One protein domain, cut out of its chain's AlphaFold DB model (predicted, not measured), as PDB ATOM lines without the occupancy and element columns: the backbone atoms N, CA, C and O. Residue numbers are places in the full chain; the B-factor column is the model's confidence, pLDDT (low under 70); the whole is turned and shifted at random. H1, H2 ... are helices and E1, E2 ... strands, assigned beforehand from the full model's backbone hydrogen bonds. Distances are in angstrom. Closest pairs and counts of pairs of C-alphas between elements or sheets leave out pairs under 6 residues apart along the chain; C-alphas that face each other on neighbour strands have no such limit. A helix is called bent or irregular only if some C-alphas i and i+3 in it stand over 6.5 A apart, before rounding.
ATOM      1  N   GLU A  11      47.681 -28.996  -7.544       82.94
ATOM      2  CA  GLU A  11      48.054 -29.727  -6.325       82.94
ATOM      3  C   GLU A  11      48.015 -28.810  -5.098       82.94
ATOM      4  O   GLU A  11      47.496 -29.189  -4.049       82.94
ATOM      5  N   VAL A  12      48.492 -27.570  -5.241       85.62
ATOM      6  CA  VAL A  12      48.485 -26.574  -4.156       85.62
ATOM      7  C   VAL A  12      47.057 -26.220  -3.737       85.62
ATOM      8  O   VAL A  12      46.767 -26.120  -2.543       85.62
ATOM      9  N   PHE A  13      46.148 -26.053  -4.702       87.94
ATOM     10  CA  PHE A  13      44.738 -25.791  -4.399       87.94
ATOM     11  C   PHE A  13      44.057 -27.003  -3.770       87.94
ATOM     12  O   PHE A  13      43.349 -26.836  -2.784       87.94
ATOM     13  N   PHE A  14      44.338 -28.214  -4.246       90.38
ATOM     14  CA  PHE A  14      43.819 -29.435  -3.632       90.38
ATOM     15  C   PHE A  14      44.249 -29.587  -2.164       90.38
ATOM     16  O   PHE A  14      43.440 -29.910  -1.286       90.38
ATOM     17  N   VAL A  15      45.522 -29.310  -1.875       92.12
ATOM     18  CA  VAL A  15      46.050 -29.299  -0.508       92.12
ATOM     19  C   VAL A  15      45.336 -28.246   0.337       92.12
ATOM     20  O   VAL A  15      44.868 -28.554   1.433       92.12
ATOM     21  N   LYS A  16      45.191 -27.019  -0.176       93.44
ATOM     22  CA  LYS A  16      44.484 -25.944   0.530       93.44
ATOM     23  C   LYS A  16      43.024 -26.303   0.813       93.44
ATOM     24  O   LYS A  16      42.572 -26.127   1.941       93.44
ATOM     25  N   ASP A  17      42.312 -26.847  -0.165       94.62
ATOM     26  CA  ASP A  17      40.913 -27.255  -0.020       94.62
ATOM     27  C   ASP A  17      40.762 -28.367   1.028       94.62
ATOM     28  O   ASP A  17      39.807 -28.376   1.805       94.62
ATOM     29  N   THR A  18      41.741 -29.272   1.115       95.25
ATOM     30  CA  THR A  18      41.783 -30.309   2.159       95.25
ATOM     31  C   THR A  18      41.915 -29.695   3.556       95.25
ATOM     32  O   THR A  18      41.244 -30.140   4.487       95.25
ATOM     33  N   ILE A  19      42.732 -28.648   3.712       96.00
ATOM     34  CA  ILE A  19      42.858 -27.909   4.979       96.00
ATOM     35  C   ILE A  19      41.552 -27.207   5.314       96.00
ATOM     36  O   ILE A  19      41.080 -27.335   6.438       96.00
ATOM     37  N   ASP A  20      40.970 -26.485   4.358       96.12
ATOM     38  CA  ASP A  20      39.736 -25.726   4.573       96.12
ATOM     39  C   ASP A  20      38.561 -26.649   4.931       96.12
ATOM     40  O   ASP A  20      37.679 -26.260   5.696       96.12
ATOM     41  N   ALA A  21      38.563 -27.890   4.434       96.25
ATOM     42  CA  ALA A  21      37.578 -28.901   4.802       96.25
ATOM     43  C   ALA A  21      37.754 -29.423   6.243       96.25
ATOM     44  O   ALA A  21      36.762 -29.601   6.950       96.25
ATOM     45  N   GLU A  22      38.991 -29.662   6.696       96.31
ATOM     46  CA  GLU A  22      39.280 -30.186   8.047       96.31
ATOM     47  C   GLU A  22      39.295 -29.105   9.141       96.31
ATOM     48  O   GLU A  22      38.981 -29.354  10.314       96.31
ATOM     49  N   LEU A  23      39.653 -27.882   8.760       96.25
ATOM     50  CA  LEU A  23      39.792 -26.715   9.622       96.25
ATOM     51  C   LEU A  23      38.955 -25.567   9.051       96.25
ATOM     52  O   LEU A  23      39.503 -24.581   8.553       96.25
ATOM     53  N   GLU A  30      41.038 -20.147   9.551       95.06
ATOM     54  CA  GLU A  30      41.205 -19.596   8.206       95.06
ATOM     55  C   GLU A  30      42.558 -20.048   7.659       95.06
ATOM     56  O   GLU A  30      43.513 -20.178   8.432       95.06
ATOM     57  N   SER A  31      42.651 -20.247   6.338       95.44
ATOM     58  CA  SER A  31      43.898 -20.610   5.664       95.44
ATOM     59  C   SER A  31      44.273 -19.635   4.530       95.44
ATOM     60  O   SER A  31      43.433 -19.279   3.699       95.44
ATOM     61  N   HIS A  32      45.540 -19.195   4.469       94.69
ATOM     62  CA  HIS A  32      46.024 -18.249   3.443       94.69
ATOM     63  C   HIS A  32      47.329 -18.692   2.773       94.69
ATOM     64  O   HIS A  32      48.328 -18.951   3.444       94.69
ATOM     65  N   LEU A  33      47.344 -18.739   1.445       94.81
ATOM     66  CA  LEU A  33      48.507 -19.147   0.657       94.81
ATOM     67  C   LEU A  33      49.547 -18.014   0.555       94.81
ATOM     68  O   LEU A  33      49.194 -16.838   0.527       94.81
ATOM     69  N   PHE A  34      50.825 -18.378   0.506       93.88
ATOM     70  CA  PHE A  34      51.968 -17.531   0.137       93.88
ATOM     71  C   PHE A  34      53.115 -18.450  -0.314       93.88
ATOM     72  O   PHE A  34      53.058 -19.666  -0.110       93.88
ATOM     73  N   THR A  35      54.171 -17.882  -0.881       94.00
ATOM     74  CA  THR A  35      55.390 -18.626  -1.241       94.00
ATOM     75  C   THR A  35      56.506 -18.413  -0.222       94.00
ATOM     76  O   THR A  35      56.633 -17.345   0.392       94.00
ATOM     77  N   ILE A  36      57.387 -19.403  -0.065       94.31
ATOM     78  CA  ILE A  36      58.575 -19.266   0.793       94.31
ATOM     79  C   ILE A  36      59.454 -18.094   0.333       94.31
ATOM     80  O   ILE A  36      59.992 -17.357   1.165       94.31
ATOM     81  N   GLY A  37      59.537 -17.851  -0.977       94.06
ATOM     82  CA  GLY A  37      60.235 -16.712  -1.563       94.06
ATOM     83  C   GLY A  37      59.706 -15.359  -1.083       94.06
ATOM     84  O   GLY A  37      60.503 -14.480  -0.751       94.06
ATOM     85  N   GLU A  38      58.386 -15.171  -0.991       95.19
ATOM     86  CA  GLU A  38      57.781 -13.929  -0.474       95.19
ATOM     87  C   GLU A  38      58.152 -13.667   0.986       95.19
ATOM     88  O   GLU A  38      58.504 -12.543   1.347       95.19
ATOM     89  N   TYR A  39      58.154 -14.700   1.829       96.31
ATOM     90  CA  TYR A  39      58.573 -14.567   3.225       96.31
ATOM     91  C   TYR A  39      60.077 -14.308   3.362       96.31
ATOM     92  O   TYR A  39      60.479 -13.378   4.068       96.31
ATOM     93  N   ASN A  40      60.912 -15.075   2.654       96.56
ATOM     94  CA  ASN A  40      62.372 -14.969   2.715       96.56
ATOM     95  C   ASN A  40      62.899 -13.611   2.219       96.56
ATOM     96  O   ASN A  40      63.976 -13.192   2.646       96.56
ATOM     97  N   LYS A  41      62.145 -12.906   1.362       97.44
ATOM     98  CA  LYS A  41      62.447 -11.528   0.926       97.44
ATOM     99  C   LYS A  41      62.297 -10.489   2.043       97.44
ATOM    100  O   LYS A  41      62.960  -9.457   1.988       97.44
ATOM    101  N   VAL A  42      61.429 -10.732   3.028       94.12
ATOM    102  CA  VAL A  42      61.062  -9.740   4.061       94.12
ATOM    103  C   VAL A  42      61.772  -9.996   5.394       94.12
ATOM    104  O   VAL A  42      61.977  -9.067   6.179       94.12
ATOM    105  N   ALA A  56      55.200 -23.656  -2.049       93.06
ATOM    106  CA  ALA A  56      53.931 -23.157  -1.544       93.06
ATOM    107  C   ALA A  56      53.821 -23.399  -0.039       93.06
ATOM    108  O   ALA A  56      54.117 -24.488   0.424       93.06
ATOM    109  N   ALA A  57      53.320 -22.429   0.723       94.62
ATOM    110  CA  ALA A  57      53.048 -22.624   2.140       94.62
ATOM    111  C   ALA A  57      51.721 -21.963   2.550       94.62
ATOM    112  O   ALA A  57      51.273 -20.982   1.956       94.62
ATOM    113  N   ILE A  58      51.047 -22.497   3.576       96.12
ATOM    114  CA  ILE A  58      49.648 -22.141   3.901       96.12
ATOM    115  C   ILE A  58      49.530 -21.626   5.335       96.12
ATOM    116  O   ILE A  58      50.259 -22.038   6.216       96.12
ATOM    117  N   LEU A  59      48.798 -20.533   5.558       97.19
ATOM    118  CA  LEU A  59      48.765 -19.796   6.827       97.19
ATOM    119  C   LEU A  59      47.508 -20.198   7.517       97.19
ATOM    120  O   LEU A  59      46.479 -19.629   7.194       97.19
ATOM    121  N   ILE A  60      47.600 -21.100   8.477       96.19
ATOM    122  CA  ILE A  60      46.471 -21.327   9.363       96.19
ATOM    123  C   ILE A  60      46.478 -20.221  10.422       96.19
ATOM    124  O   ILE A  60      47.540 -19.814  10.902       96.19
ATOM    125  N   ILE A  61      45.311 -19.665  10.722       93.38
ATOM    126  CA  ILE A  61      45.088 -18.756  11.848       93.38
ATOM    127  C   ILE A  61      43.751 -19.073  12.498       93.38
ATOM    128  O   ILE A  61      42.775 -19.397  11.828       93.38
ATOM    129  N   SER A  62      43.706 -18.940  13.819       93.06
ATOM    130  CA  SER A  62      42.474 -19.074  14.584       93.06
ATOM    131  C   SER A  62      41.694 -17.762  14.620       93.06
ATOM    132  O   SER A  62      42.268 -16.690  14.836       93.06
ATOM    133  N   THR A  63      40.380 -17.854  14.478       92.25
ATOM    134  CA  THR A  63      39.403 -16.785  14.710       92.25
ATOM    135  C   THR A  63      38.769 -16.959  16.100       92.25
ATOM    136  O   THR A  63      38.989 -17.988  16.745       92.25
ATOM    137  N   PRO A  64      37.980 -15.990  16.607       92.62
ATOM    138  CA  PRO A  64      37.336 -16.113  17.920       92.62
ATOM    139  C   PRO A  64      36.523 -17.408  18.110       92.62
ATOM    140  O   PRO A  64      36.566 -18.010  19.184       92.62
ATOM    141  N   ASN A  65      35.879 -17.906  17.045       92.44
ATOM    142  CA  ASN A  65      35.105 -19.152  17.078       92.44
ATOM    143  C   ASN A  65      35.948 -20.381  17.453       92.44
ATOM    144  O   ASN A  65      35.405 -21.341  17.997       92.44
ATOM    145  N   MET A  66      37.268 -20.354  17.231       96.00
ATOM    146  CA  MET A  66      38.151 -21.456  17.618       96.00
ATOM    147  C   MET A  66      38.047 -21.709  19.116       96.00
ATOM    148  O   MET A  66      37.932 -22.857  19.536       96.00
ATOM    149  N   PHE A  67      38.017 -20.641  19.915       93.19
ATOM    150  CA  PHE A  67      37.908 -20.753  21.360       93.19
ATOM    151  C   PHE A  67      36.455 -20.990  21.802       93.19
ATOM    152  O   PHE A  67      36.159 -21.960  22.504       93.19
ATOM    153  N   ASP A  68      35.537 -20.132  21.349       92.12
ATOM    154  CA  ASP A  68      34.154 -20.102  21.848       92.12
ATOM    155  C   ASP A  68      33.317 -21.311  21.411       92.12
ATOM    156  O   ASP A  68      32.387 -21.722  22.117       92.12
ATOM    157  N   VAL A  69      33.652 -21.899  20.260       93.62
ATOM    158  CA  VAL A  69      32.928 -23.027  19.667       93.62
ATOM    159  C   VAL A  69      33.761 -24.298  19.767       93.62
ATOM    160  O   VAL A  69      33.384 -25.229  20.483       93.62
ATOM    161  N   GLN A  97      47.178 -26.137  23.261       92.44
ATOM    162  CA  GLN A  97      48.102 -26.873  22.404       92.44
ATOM    163  C   GLN A  97      47.565 -28.276  22.099       92.44
ATOM    164  O   GLN A  97      47.472 -28.646  20.936       92.44
ATOM    165  N   GLU A  98      47.123 -29.006  23.123       95.50
ATOM    166  CA  GLU A  98      46.556 -30.350  22.976       95.50
ATOM    167  C   GLU A  98      45.280 -30.347  22.118       95.50
ATOM    168  O   GLU A  98      45.073 -31.236  21.295       95.50
ATOM    169  N   PHE A  99      44.436 -29.318  22.246       96.94
ATOM    170  CA  PHE A  99      43.287 -29.126  21.360       96.94
ATOM    171  C   PHE A  99      43.707 -28.926  19.900       96.94
ATOM    172  O   PHE A  99      43.084 -29.490  18.999       96.94
ATOM    173  N   LEU A 100      44.735 -28.117  19.645       95.19
ATOM    174  CA  LEU A 100      45.207 -27.872  18.285       95.19
ATOM    175  C   LEU A 100      45.831 -29.133  17.700       95.19
ATOM    176  O   LEU A 100      45.497 -29.488  16.581       95.19
ATOM    177  N   GLU A 101      46.652 -29.855  18.456       94.44
ATOM    178  CA  GLU A 101      47.196 -31.153  18.039       94.44
ATOM    179  C   GLU A 101      46.066 -32.137  17.692       94.44
ATOM    180  O   GLU A 101      46.071 -32.715  16.607       94.44
ATOM    181  N   TYR A 102      45.028 -32.219  18.533       96.06
ATOM    182  CA  TYR A 102      43.818 -32.999  18.253       96.06
ATOM    183  C   TYR A 102      43.110 -32.571  16.956       96.06
ATOM    184  O   TYR A 102      42.603 -33.411  16.216       96.06
ATOM    185  N   ARG A 103      43.058 -31.267  16.660       96.06
ATOM    186  CA  ARG A 103      42.438 -30.741  15.431       96.06
ATOM    187  C   ARG A 103      43.276 -30.961  14.181       96.06
ATOM    188  O   ARG A 103      42.704 -31.076  13.103       96.06
ATOM    189  N   LEU A 104      44.595 -30.993  14.316       95.75
ATOM    190  CA  LEU A 104      45.522 -31.151  13.199       95.75
ATOM    191  C   LEU A 104      45.777 -32.623  12.864       95.75
ATOM    192  O   LEU A 104      46.092 -32.936  11.723       95.75
ATOM    193  N   GLU A 105      45.592 -33.538  13.817       96.44
ATOM    194  CA  GLU A 105      45.823 -34.968  13.611       96.44
ATOM    195  C   GLU A 105      45.058 -35.565  12.404       96.44
ATOM    196  O   GLU A 105      45.695 -36.248  11.596       96.44
ATOM    197  N   PRO A 106      43.745 -35.315  12.199       95.81
ATOM    198  CA  PRO A 106      43.034 -35.818  11.019       95.81
ATOM    199  C   PRO A 106      43.618 -35.303   9.701       95.81
ATOM    200  O   PRO A 106      43.717 -36.057   8.731       95.81
ATOM    201  N   LEU A 107      44.040 -34.038   9.682       94.88
ATOM    202  CA  LEU A 107      44.657 -33.398   8.528       94.88
ATOM    203  C   LEU A 107      46.012 -34.042   8.199       94.88
ATOM    204  O   LEU A 107      46.229 -34.448   7.060       94.88
ATOM    205  N   CYS A 108      46.878 -34.221   9.202       94.38
ATOM    206  CA  CYS A 108      48.170 -34.891   9.034       94.38
ATOM    207  C   CYS A 108      47.995 -36.320   8.501       94.38
ATOM    208  O   CYS A 108      48.621 -36.689   7.513       94.38
ATOM    209  N   ARG A 109      47.058 -37.098   9.064       95.88
ATOM    210  CA  ARG A 109      46.757 -38.459   8.576       95.88
ATOM    211  C   ARG A 109      46.316 -38.476   7.111       95.88
ATOM    212  O   ARG A 109      46.652 -39.413   6.389       95.88
ATOM    213  N   LYS A 110      45.551 -37.472   6.667       94.75
ATOM    214  CA  LYS A 110      45.156 -37.340   5.256       94.75
ATOM    215  C   LYS A 110      46.356 -37.044   4.365       94.75
ATOM    216  O   LYS A 110      46.475 -37.669   3.318       94.75
ATOM    217  N   PHE A 111      47.245 -36.145   4.773       92.94
ATOM    218  CA  PHE A 111      48.461 -35.846   4.012       92.94
ATOM    219  C   PHE A 111      49.405 -37.031   3.921       92.94
ATOM    220  O   PHE A 111      49.866 -37.338   2.824       92.94
ATOM    221  N   ASP A 112      49.590 -37.762   5.017       93.00
ATOM    222  CA  ASP A 112      50.392 -38.983   5.027       93.00
ATOM    223  C   ASP A 112      49.796 -40.033   4.070       93.00
ATOM    224  O   ASP A 112      50.510 -40.630   3.264       93.00
ATOM    225  N   ALA A 113      48.469 -40.218   4.088       94.44
ATOM    226  CA  ALA A 113      47.773 -41.137   3.181       94.44
ATOM    227  C   ALA A 113      47.860 -40.715   1.703       94.44
ATOM    228  O   ALA A 113      47.871 -41.567   0.816       94.44
ATOM    229  N   LEU A 114      47.929 -39.409   1.442       89.88
ATOM    230  CA  LEU A 114      48.086 -38.825   0.110       89.88
ATOM    231  C   LEU A 114      49.557 -38.695  -0.314       89.88
ATOM    232  O   LEU A 114      49.820 -38.269  -1.434       89.88
ATOM    233  N   SER A 115      50.508 -39.084   0.547       91.19
ATOM    234  CA  SER A 115      51.953 -38.931   0.320       91.19
ATOM    235  C   SER A 115      52.372 -37.491  -0.006       91.19
ATOM    236  O   SER A 115      53.276 -37.266  -0.808       91.19
ATOM    237  N   VAL A 116      51.709 -36.513   0.615       88.75
ATOM    238  CA  VAL A 116      52.104 -35.103   0.536       88.75
ATOM    239  C   VAL A 116      53.343 -34.910   1.412       88.75
ATOM    240  O   VAL A 116      53.333 -35.283   2.583       88.75
ATOM    241  N   GLU A 117      54.412 -34.333   0.865       89.94
ATOM    242  CA  GLU A 117      55.572 -33.886   1.646       89.94
ATOM    243  C   GLU A 117      55.242 -32.523   2.277       89.94
ATOM    244  O   GLU A 117      54.807 -31.623   1.563       89.94
ATOM    245  N   TYR A 118      55.378 -32.380   3.602       91.00
ATOM    246  CA  TYR A 118      55.057 -31.132   4.313       91.00
ATOM    247  C   TYR A 118      55.906 -30.931   5.581       91.00
ATOM    248  O   TYR A 118      56.360 -31.898   6.199       91.00
ATOM    249  N   GLU A 119      56.073 -29.672   6.017       93.56
ATOM    250  CA  GLU A 119      56.664 -29.320   7.321       93.56
ATOM    251  C   GLU A 119      55.702 -28.518   8.212       93.56
ATOM    252  O   GLU A 119      55.320 -27.375   7.943       93.56
ATOM    253  N   LEU A 120      55.404 -29.078   9.383       93.50
ATOM    254  CA  LEU A 120      54.552 -28.448  10.383       93.50
ATOM    255  C   LEU A 120      55.309 -27.458  11.284       93.50
ATOM    256  O   LEU A 120      56.107 -27.860  12.133       93.50
ATOM    257  N   LEU A 121      55.027 -26.156  11.151       93.12
ATOM    258  CA  LEU A 121      55.648 -25.098  11.961       93.12
ATOM    259  C   LEU A 121      54.620 -24.297  12.766       93.12
ATOM    260  O   LEU A 121      53.938 -23.431  12.223       93.12
ATOM    261  N   HIS A 122      54.592 -24.506  14.082       90.06
ATOM    262  CA  HIS A 122      53.745 -23.762  15.013       90.06
ATOM    263  C   HIS A 122      54.361 -22.412  15.414       90.06
ATOM    264  O   HIS A 122      55.559 -22.163  15.261       90.06
ATOM    265  N   ASP A 123      53.551 -21.528  15.994       87.38
ATOM    266  CA  ASP A 123      54.003 -20.242  16.539       87.38
ATOM    267  C   ASP A 123      54.954 -20.411  17.736       87.38
ATOM    268  O   ASP A 123      55.836 -19.578  17.952       87.38
ATOM    269  N   TYR A 124      54.830 -21.529  18.455       87.25
ATOM    270  CA  TYR A 124      55.740 -21.949  19.520       87.25
ATOM    271  C   TYR A 124      56.924 -22.803  19.037       87.25
ATOM    272  O   TYR A 124      57.735 -23.241  19.857       87.25
ATOM    273  N   SER A 125      57.077 -23.052  17.731       87.88
ATOM    274  CA  SER A 125      58.213 -23.819  17.217       87.88
ATOM    275  C   SER A 125      59.511 -23.016  17.327       87.88
ATOM    276  O   SER A 125      59.704 -21.988  16.671       87.88
ATOM    277  N   LEU A 126      60.438 -23.517  18.145       91.12
ATOM    278  CA  LEU A 126      61.750 -22.917  18.375       91.12
ATOM    279  C   LEU A 126      62.871 -23.823  17.853       91.12
ATOM    280  O   LEU A 126      62.793 -25.049  17.910       91.12
ATOM    281  N   TRP A 127      63.954 -23.208  17.392       88.00
ATOM    282  CA  TRP A 127      65.256 -23.852  17.269       88.00
ATOM    283  C   TRP A 127      65.833 -24.176  18.659       88.00
ATOM    284  O   TRP A 127      65.426 -23.595  19.669       88.00
ATOM    285  N   ALA A 128      66.848 -25.046  18.718       89.94
ATOM    286  CA  ALA A 128      67.519 -25.415  19.974       89.94
ATOM    287  C   ALA A 128      68.087 -24.201  20.742       89.94
ATOM    288  O   ALA A 128      68.120 -24.185  21.968       89.94
ATOM    289  N   ASN A 129      68.455 -23.135  20.025       91.44
ATOM    290  CA  ASN A 129      68.905 -21.860  20.591       91.44
ATOM    291  C   ASN A 129      67.753 -20.935  21.053       91.44
ATOM    292  O   ASN A 129      67.971 -19.737  21.226       91.44
ATOM    293  N   ARG A 130      66.533 -21.466  21.234       90.56
ATOM    294  CA  ARG A 130      65.304 -20.749  21.642       90.56
ATOM    295  C   ARG A 130      64.806 -19.696  20.657       90.56
ATOM    296  O   ARG A 130      63.917 -18.912  20.982       90.56
ATOM    297  N   LYS A 131      65.352 -19.674  19.448       89.56
ATOM    298  CA  LYS A 131      64.930 -18.737  18.422       89.56
ATOM    299  C   LYS A 131      63.682 -19.252  17.694       89.56
ATOM    300  O   LYS A 131      63.672 -20.428  17.345       89.56
ATOM    301  N   PRO A 132      62.679 -18.405  17.396       91.81
ATOM    302  CA  PRO A 132      61.537 -18.813  16.583       91.81
ATOM    303  C   PRO A 132      61.984 -19.374  15.234       91.81
ATOM    304  O   PRO A 132      62.818 -18.756  14.563       91.81
ATOM    305  N   LYS A 133      61.428 -20.526  14.846       92.12
ATOM    306  CA  LYS A 133      61.663 -21.108  13.518       92.12
ATOM    307  C   LYS A 133      61.053 -20.248  12.415       92.12
ATOM    308  O   LYS A 133      61.665 -20.074  11.370       92.12
ATOM    309  N   ILE A 134      59.890 -19.659  12.686       92.81
ATOM    310  CA  ILE A 134      59.122 -18.868  11.729       92.81
ATOM    311  C   ILE A 134      58.554 -17.608  12.389       92.81
ATOM    312  O   ILE A 134      58.170 -17.607  13.560       92.81
ATOM    313  N   LEU A 135      58.502 -16.508  11.638       93.44
ATOM    314  CA  LEU A 135      57.904 -15.253  12.091       93.44
ATOM    315  C   LEU A 135      56.452 -15.158  11.613       93.44
ATOM    316  O   LEU A 135      56.167 -14.690  10.508       93.44
ATOM    317  N   MET A 136      55.517 -15.551  12.481       91.25
ATOM    318  CA  MET A 136      54.084 -15.583  12.157       91.25
ATOM    319  C   MET A 136      53.502 -14.213  11.780       91.25
ATOM    320  O   MET A 136      52.465 -14.123  11.123       91.25
ATOM    321  N   GLN A 137      54.110 -13.115  12.228       89.38
ATOM    322  CA  GLN A 137      53.643 -11.772  11.874       89.38
ATOM    323  C   GLN A 137      53.936 -11.448  10.411       89.38
ATOM    324  O   GLN A 137      53.048 -10.992   9.696       89.38
ATOM    325  N   THR A 138      55.143 -11.783   9.954       92.56
ATOM    326  CA  THR A 138      55.535 -11.669   8.549       92.56
ATOM    327  C   THR A 138      54.684 -12.575   7.673       92.56
ATOM    328  O   THR A 138      54.173 -12.124   6.661       92.56
ATOM    329  N   CYS A 139      54.452 -13.815   8.111       94.00
ATOM    330  CA  CYS A 139      53.536 -14.760   7.474       94.00
ATOM    331  C   CYS A 139      52.147 -14.163   7.200       94.00
ATOM    332  O   CYS A 139      51.650 -14.251   6.081       94.00
ATOM    333  N   GLY A 140      51.538 -13.536   8.215       91.19
ATOM    334  CA  GLY A 140      50.241 -12.867   8.077       91.19
ATOM    335  C   GLY A 140      50.258 -11.714   7.079       91.19
ATOM    336  O   GLY A 140      49.286 -11.528   6.357       91.19
ATOM    337  N   HIS A 141      51.370 -10.985   7.002       91.44
ATOM    338  CA  HIS A 141      51.525  -9.877   6.067       91.44
ATOM    339  C   HIS A 141      51.676 -10.347   4.621       91.44
ATOM    340  O   HIS A 141      50.924  -9.903   3.761       91.44
ATOM    341  N   VAL A 142      52.616 -11.261   4.358       94.12
ATOM    342  CA  VAL A 142      52.923 -11.704   2.987       94.12
ATOM    343  C   VAL A 142      51.800 -12.535   2.368       94.12
ATOM    344  O   VAL A 142      51.619 -12.494   1.163       94.12
ATOM    345  N   SER A 143      51.003 -13.229   3.186       93.38
ATOM    346  CA  SER A 143      49.805 -13.955   2.727       93.38
ATOM    347  C   SER A 143      48.558 -13.072   2.577       93.38
ATOM    348  O   SER A 143      47.494 -13.562   2.209       93.38
ATOM    349  N   GLY A 144      48.641 -11.785   2.934       91.81
ATOM    350  CA  GLY A 144      47.496 -10.869   2.925       91.81
ATOM    351  C   GLY A 144      46.465 -11.102   4.039       91.81
ATOM    352  O   GLY A 144      45.448 -10.414   4.077       91.81
ATOM    353  N   ALA A 145      46.709 -12.024   4.973       89.19
ATOM    354  CA  ALA A 145      45.776 -12.352   6.053       89.19
ATOM    355  C   ALA A 145      45.609 -11.228   7.093       89.19
ATOM    356  O   ALA A 145      44.536 -11.037   7.671       89.19
ATOM    357  N   ALA A 146      46.684 -10.493   7.380       87.75
ATOM    358  CA  ALA A 146      46.669  -9.384   8.327       87.75
ATOM    359  C   ALA A 146      47.769  -8.372   8.011       87.75
ATOM    360  O   ALA A 146      48.910  -8.738   7.730       87.75
ATOM    361  N   PHE A 147      47.465  -7.082   8.155       84.69
ATOM    362  CA  PHE A 147      48.493  -6.057   8.025       84.69
ATOM    363  C   PHE A 147      49.404  -6.072   9.261       84.69
ATOM    364  O   PHE A 147      48.923  -6.102  10.400       84.69
ATOM    365  N   PHE A 148      50.720  -6.051   9.042       85.31
ATOM    366  CA  PHE A 148      51.712  -6.056  10.112       85.31
ATOM    367  C   PHE A 148      52.273  -4.649  10.320       85.31
ATOM    368  O   PHE A 148      53.132  -4.198   9.568       85.31
ATOM    369  N   TYR A 149      51.792  -3.970  11.363       80.25
ATOM    370  CA  TYR A 149      52.302  -2.661  11.756       80.25
ATOM    371  C   TYR A 149      53.598  -2.817  12.547       80.25
ATOM    372  O   TYR A 149      53.619  -3.387  13.643       80.25
ATOM    373  N   GLN A 150      54.681  -2.279  11.998       77.56
ATOM    374  CA  GLN A 150      56.012  -2.300  12.581       77.56
ATOM    375  C   GLN A 150      56.339  -0.940  13.213       77.56
ATOM    376  O   GLN A 150      56.020   0.099  12.636       77.56
ATOM    377  N   SER A 212      45.336 -10.764  19.690       27.00
ATOM    378  CA  SER A 212      45.189 -11.892  18.749       27.00
ATOM    379  C   SER A 212      46.258 -12.966  18.995       27.00
ATOM    380  O   SER A 212      47.444 -12.628  19.015       27.00
ATOM    381  N   HIS A 213      45.857 -14.236  19.105       27.94
ATOM    382  CA  HIS A 213      46.722 -15.431  19.073       27.94
ATOM    383  C   HIS A 213      46.457 -16.201  17.761       27.94
ATOM    384  O   HIS A 213      45.339 -16.135  17.252       27.94
ATOM    385  N   GLY A 214      47.454 -16.887  17.185       30.47
ATOM    386  CA  GLY A 214      47.270 -17.671  15.952       30.47
ATOM    387  C   GLY A 214      48.362 -18.721  15.725       30.47
ATOM    388  O   GLY A 214      49.531 -18.424  15.959       30.47
ATOM    389  N   ILE A 215      47.963 -19.908  15.245       27.89
ATOM    390  CA  ILE A 215      48.790 -21.096  14.943       27.89
ATOM    391  C   ILE A 215      48.685 -21.447  13.454       27.89
ATOM    392  O   ILE A 215      47.563 -21.490  12.958       27.89
ATOM    393  N   ARG A 216      49.819 -21.759  12.794       38.91
ATOM    394  CA  ARG A 216      49.990 -22.059  11.351       38.91
ATOM    395  C   ARG A 216      50.534 -23.484  11.095       38.91
ATOM    396  O   ARG A 216      51.223 -24.001  11.961       38.91
ATOM    397  N   LEU A 217      50.292 -24.053   9.899       25.12
ATOM    398  CA  LEU A 217      50.915 -25.268   9.327       25.12
ATOM    399  C   LEU A 217      51.423 -25.019   7.894       25.12
ATOM    400  O   LEU A 217      50.666 -24.430   7.135       25.12
ATOM    401  N   SER A 218      52.621 -25.473   7.499       28.08
ATOM    402  CA  SER A 218      53.192 -25.257   6.149       28.08
ATOM    403  C   SER A 218      53.335 -26.568   5.350       28.08
ATOM    404  O   SER A 218      53.372 -27.644   5.942       28.08
ATOM    405  N   PHE A 219      53.399 -26.456   4.018       29.86
ATOM    406  CA  PHE A 219      53.675 -27.525   3.045       29.86
ATOM    407  C   PHE A 219      55.059 -27.298   2.456       29.86
ATOM    408  O   PHE A 219      55.472 -26.113   2.435       29.86
TER     409      PHE A 219
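This is residues 11 to 23, 30 to 42, 56 to 69, 97 to 150 and 212 to 219 of the 219 residues of the protein "Cyanocobalamin reductase (cyanide-eliminating)" of Ancylostoma ceylanicum (UniProt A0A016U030). A two-stranded antiparallel ribbon, E1 and E2, lies between two helices, H1 over one face and H5 over the other; H4 packs on the end of H1, and H2 crosses beside H5. The printed part has 102 residues, in chain order H1 E1 H2 E2 H3 H4 H5 E3, of mixed class. It is compact, radius of gyration of the C-alphas 13.6 A, spanning 38 by 32 by 30 A.

Start at the antiparallel strands E1, residues 30 to 35, and E2, residues 56 to 62: N 32 and O 59 are 2.9 A apart, within hydrogen-bond range. Helix H1, residues 11 to 22, has its closest C-alpha to E1 at Asp 20, 6.7 A from Ser 31. H5, residues 136 to 142, comes closest to E2 with C-alphas 139 and 59, 7.0 A apart. H4, residues 97 to 113, touches H1 at a steep tilt of 43 degrees, opposite ways, C-alphas 22 and 107 closest at 6.3 A. H2, residues 36 to 42, touches H5 about perpendicular, 84 degrees, C-alphas 39 and 142 closest at 6.3 A. H3, residues 64 to 69, touches no helix. E3, residues 147 to 149, pairs with no named strand; C-alphas 141 and 147, the closest of H5 and E3, are 5.3 A apart. In H1, H3 and H5 every O i to N i+4 pair is within hydrogen-bond range; H2 has 2 of 3, H4 11 of 13.

Find C-alpha 11 at (48.054, -29.727, -6.325); H1 runs 16.8 A from there. E1 covers 17.1 A, E2 20.2 A. H4 covers 23.9 A, with a kink of 37 degrees near residue 104; it is irregular, but only just: C-alphas 103 and 106 are 6.8 A apart. E3 ends at C-alpha 149 (52.302, -2.661, 11.756).

C-alphas 113 and 150 are farthest apart, 40.8 A. Cuts between residues 23 and 30, 42 and 56, 69 and 97, and 150 and 212 leave C-alpha gaps of 7.4, 16.2, 15.9 and 15.7 A. H4 to H5 is a long link of 22 residues. Residues 212 to 219 have pLDDT under 70.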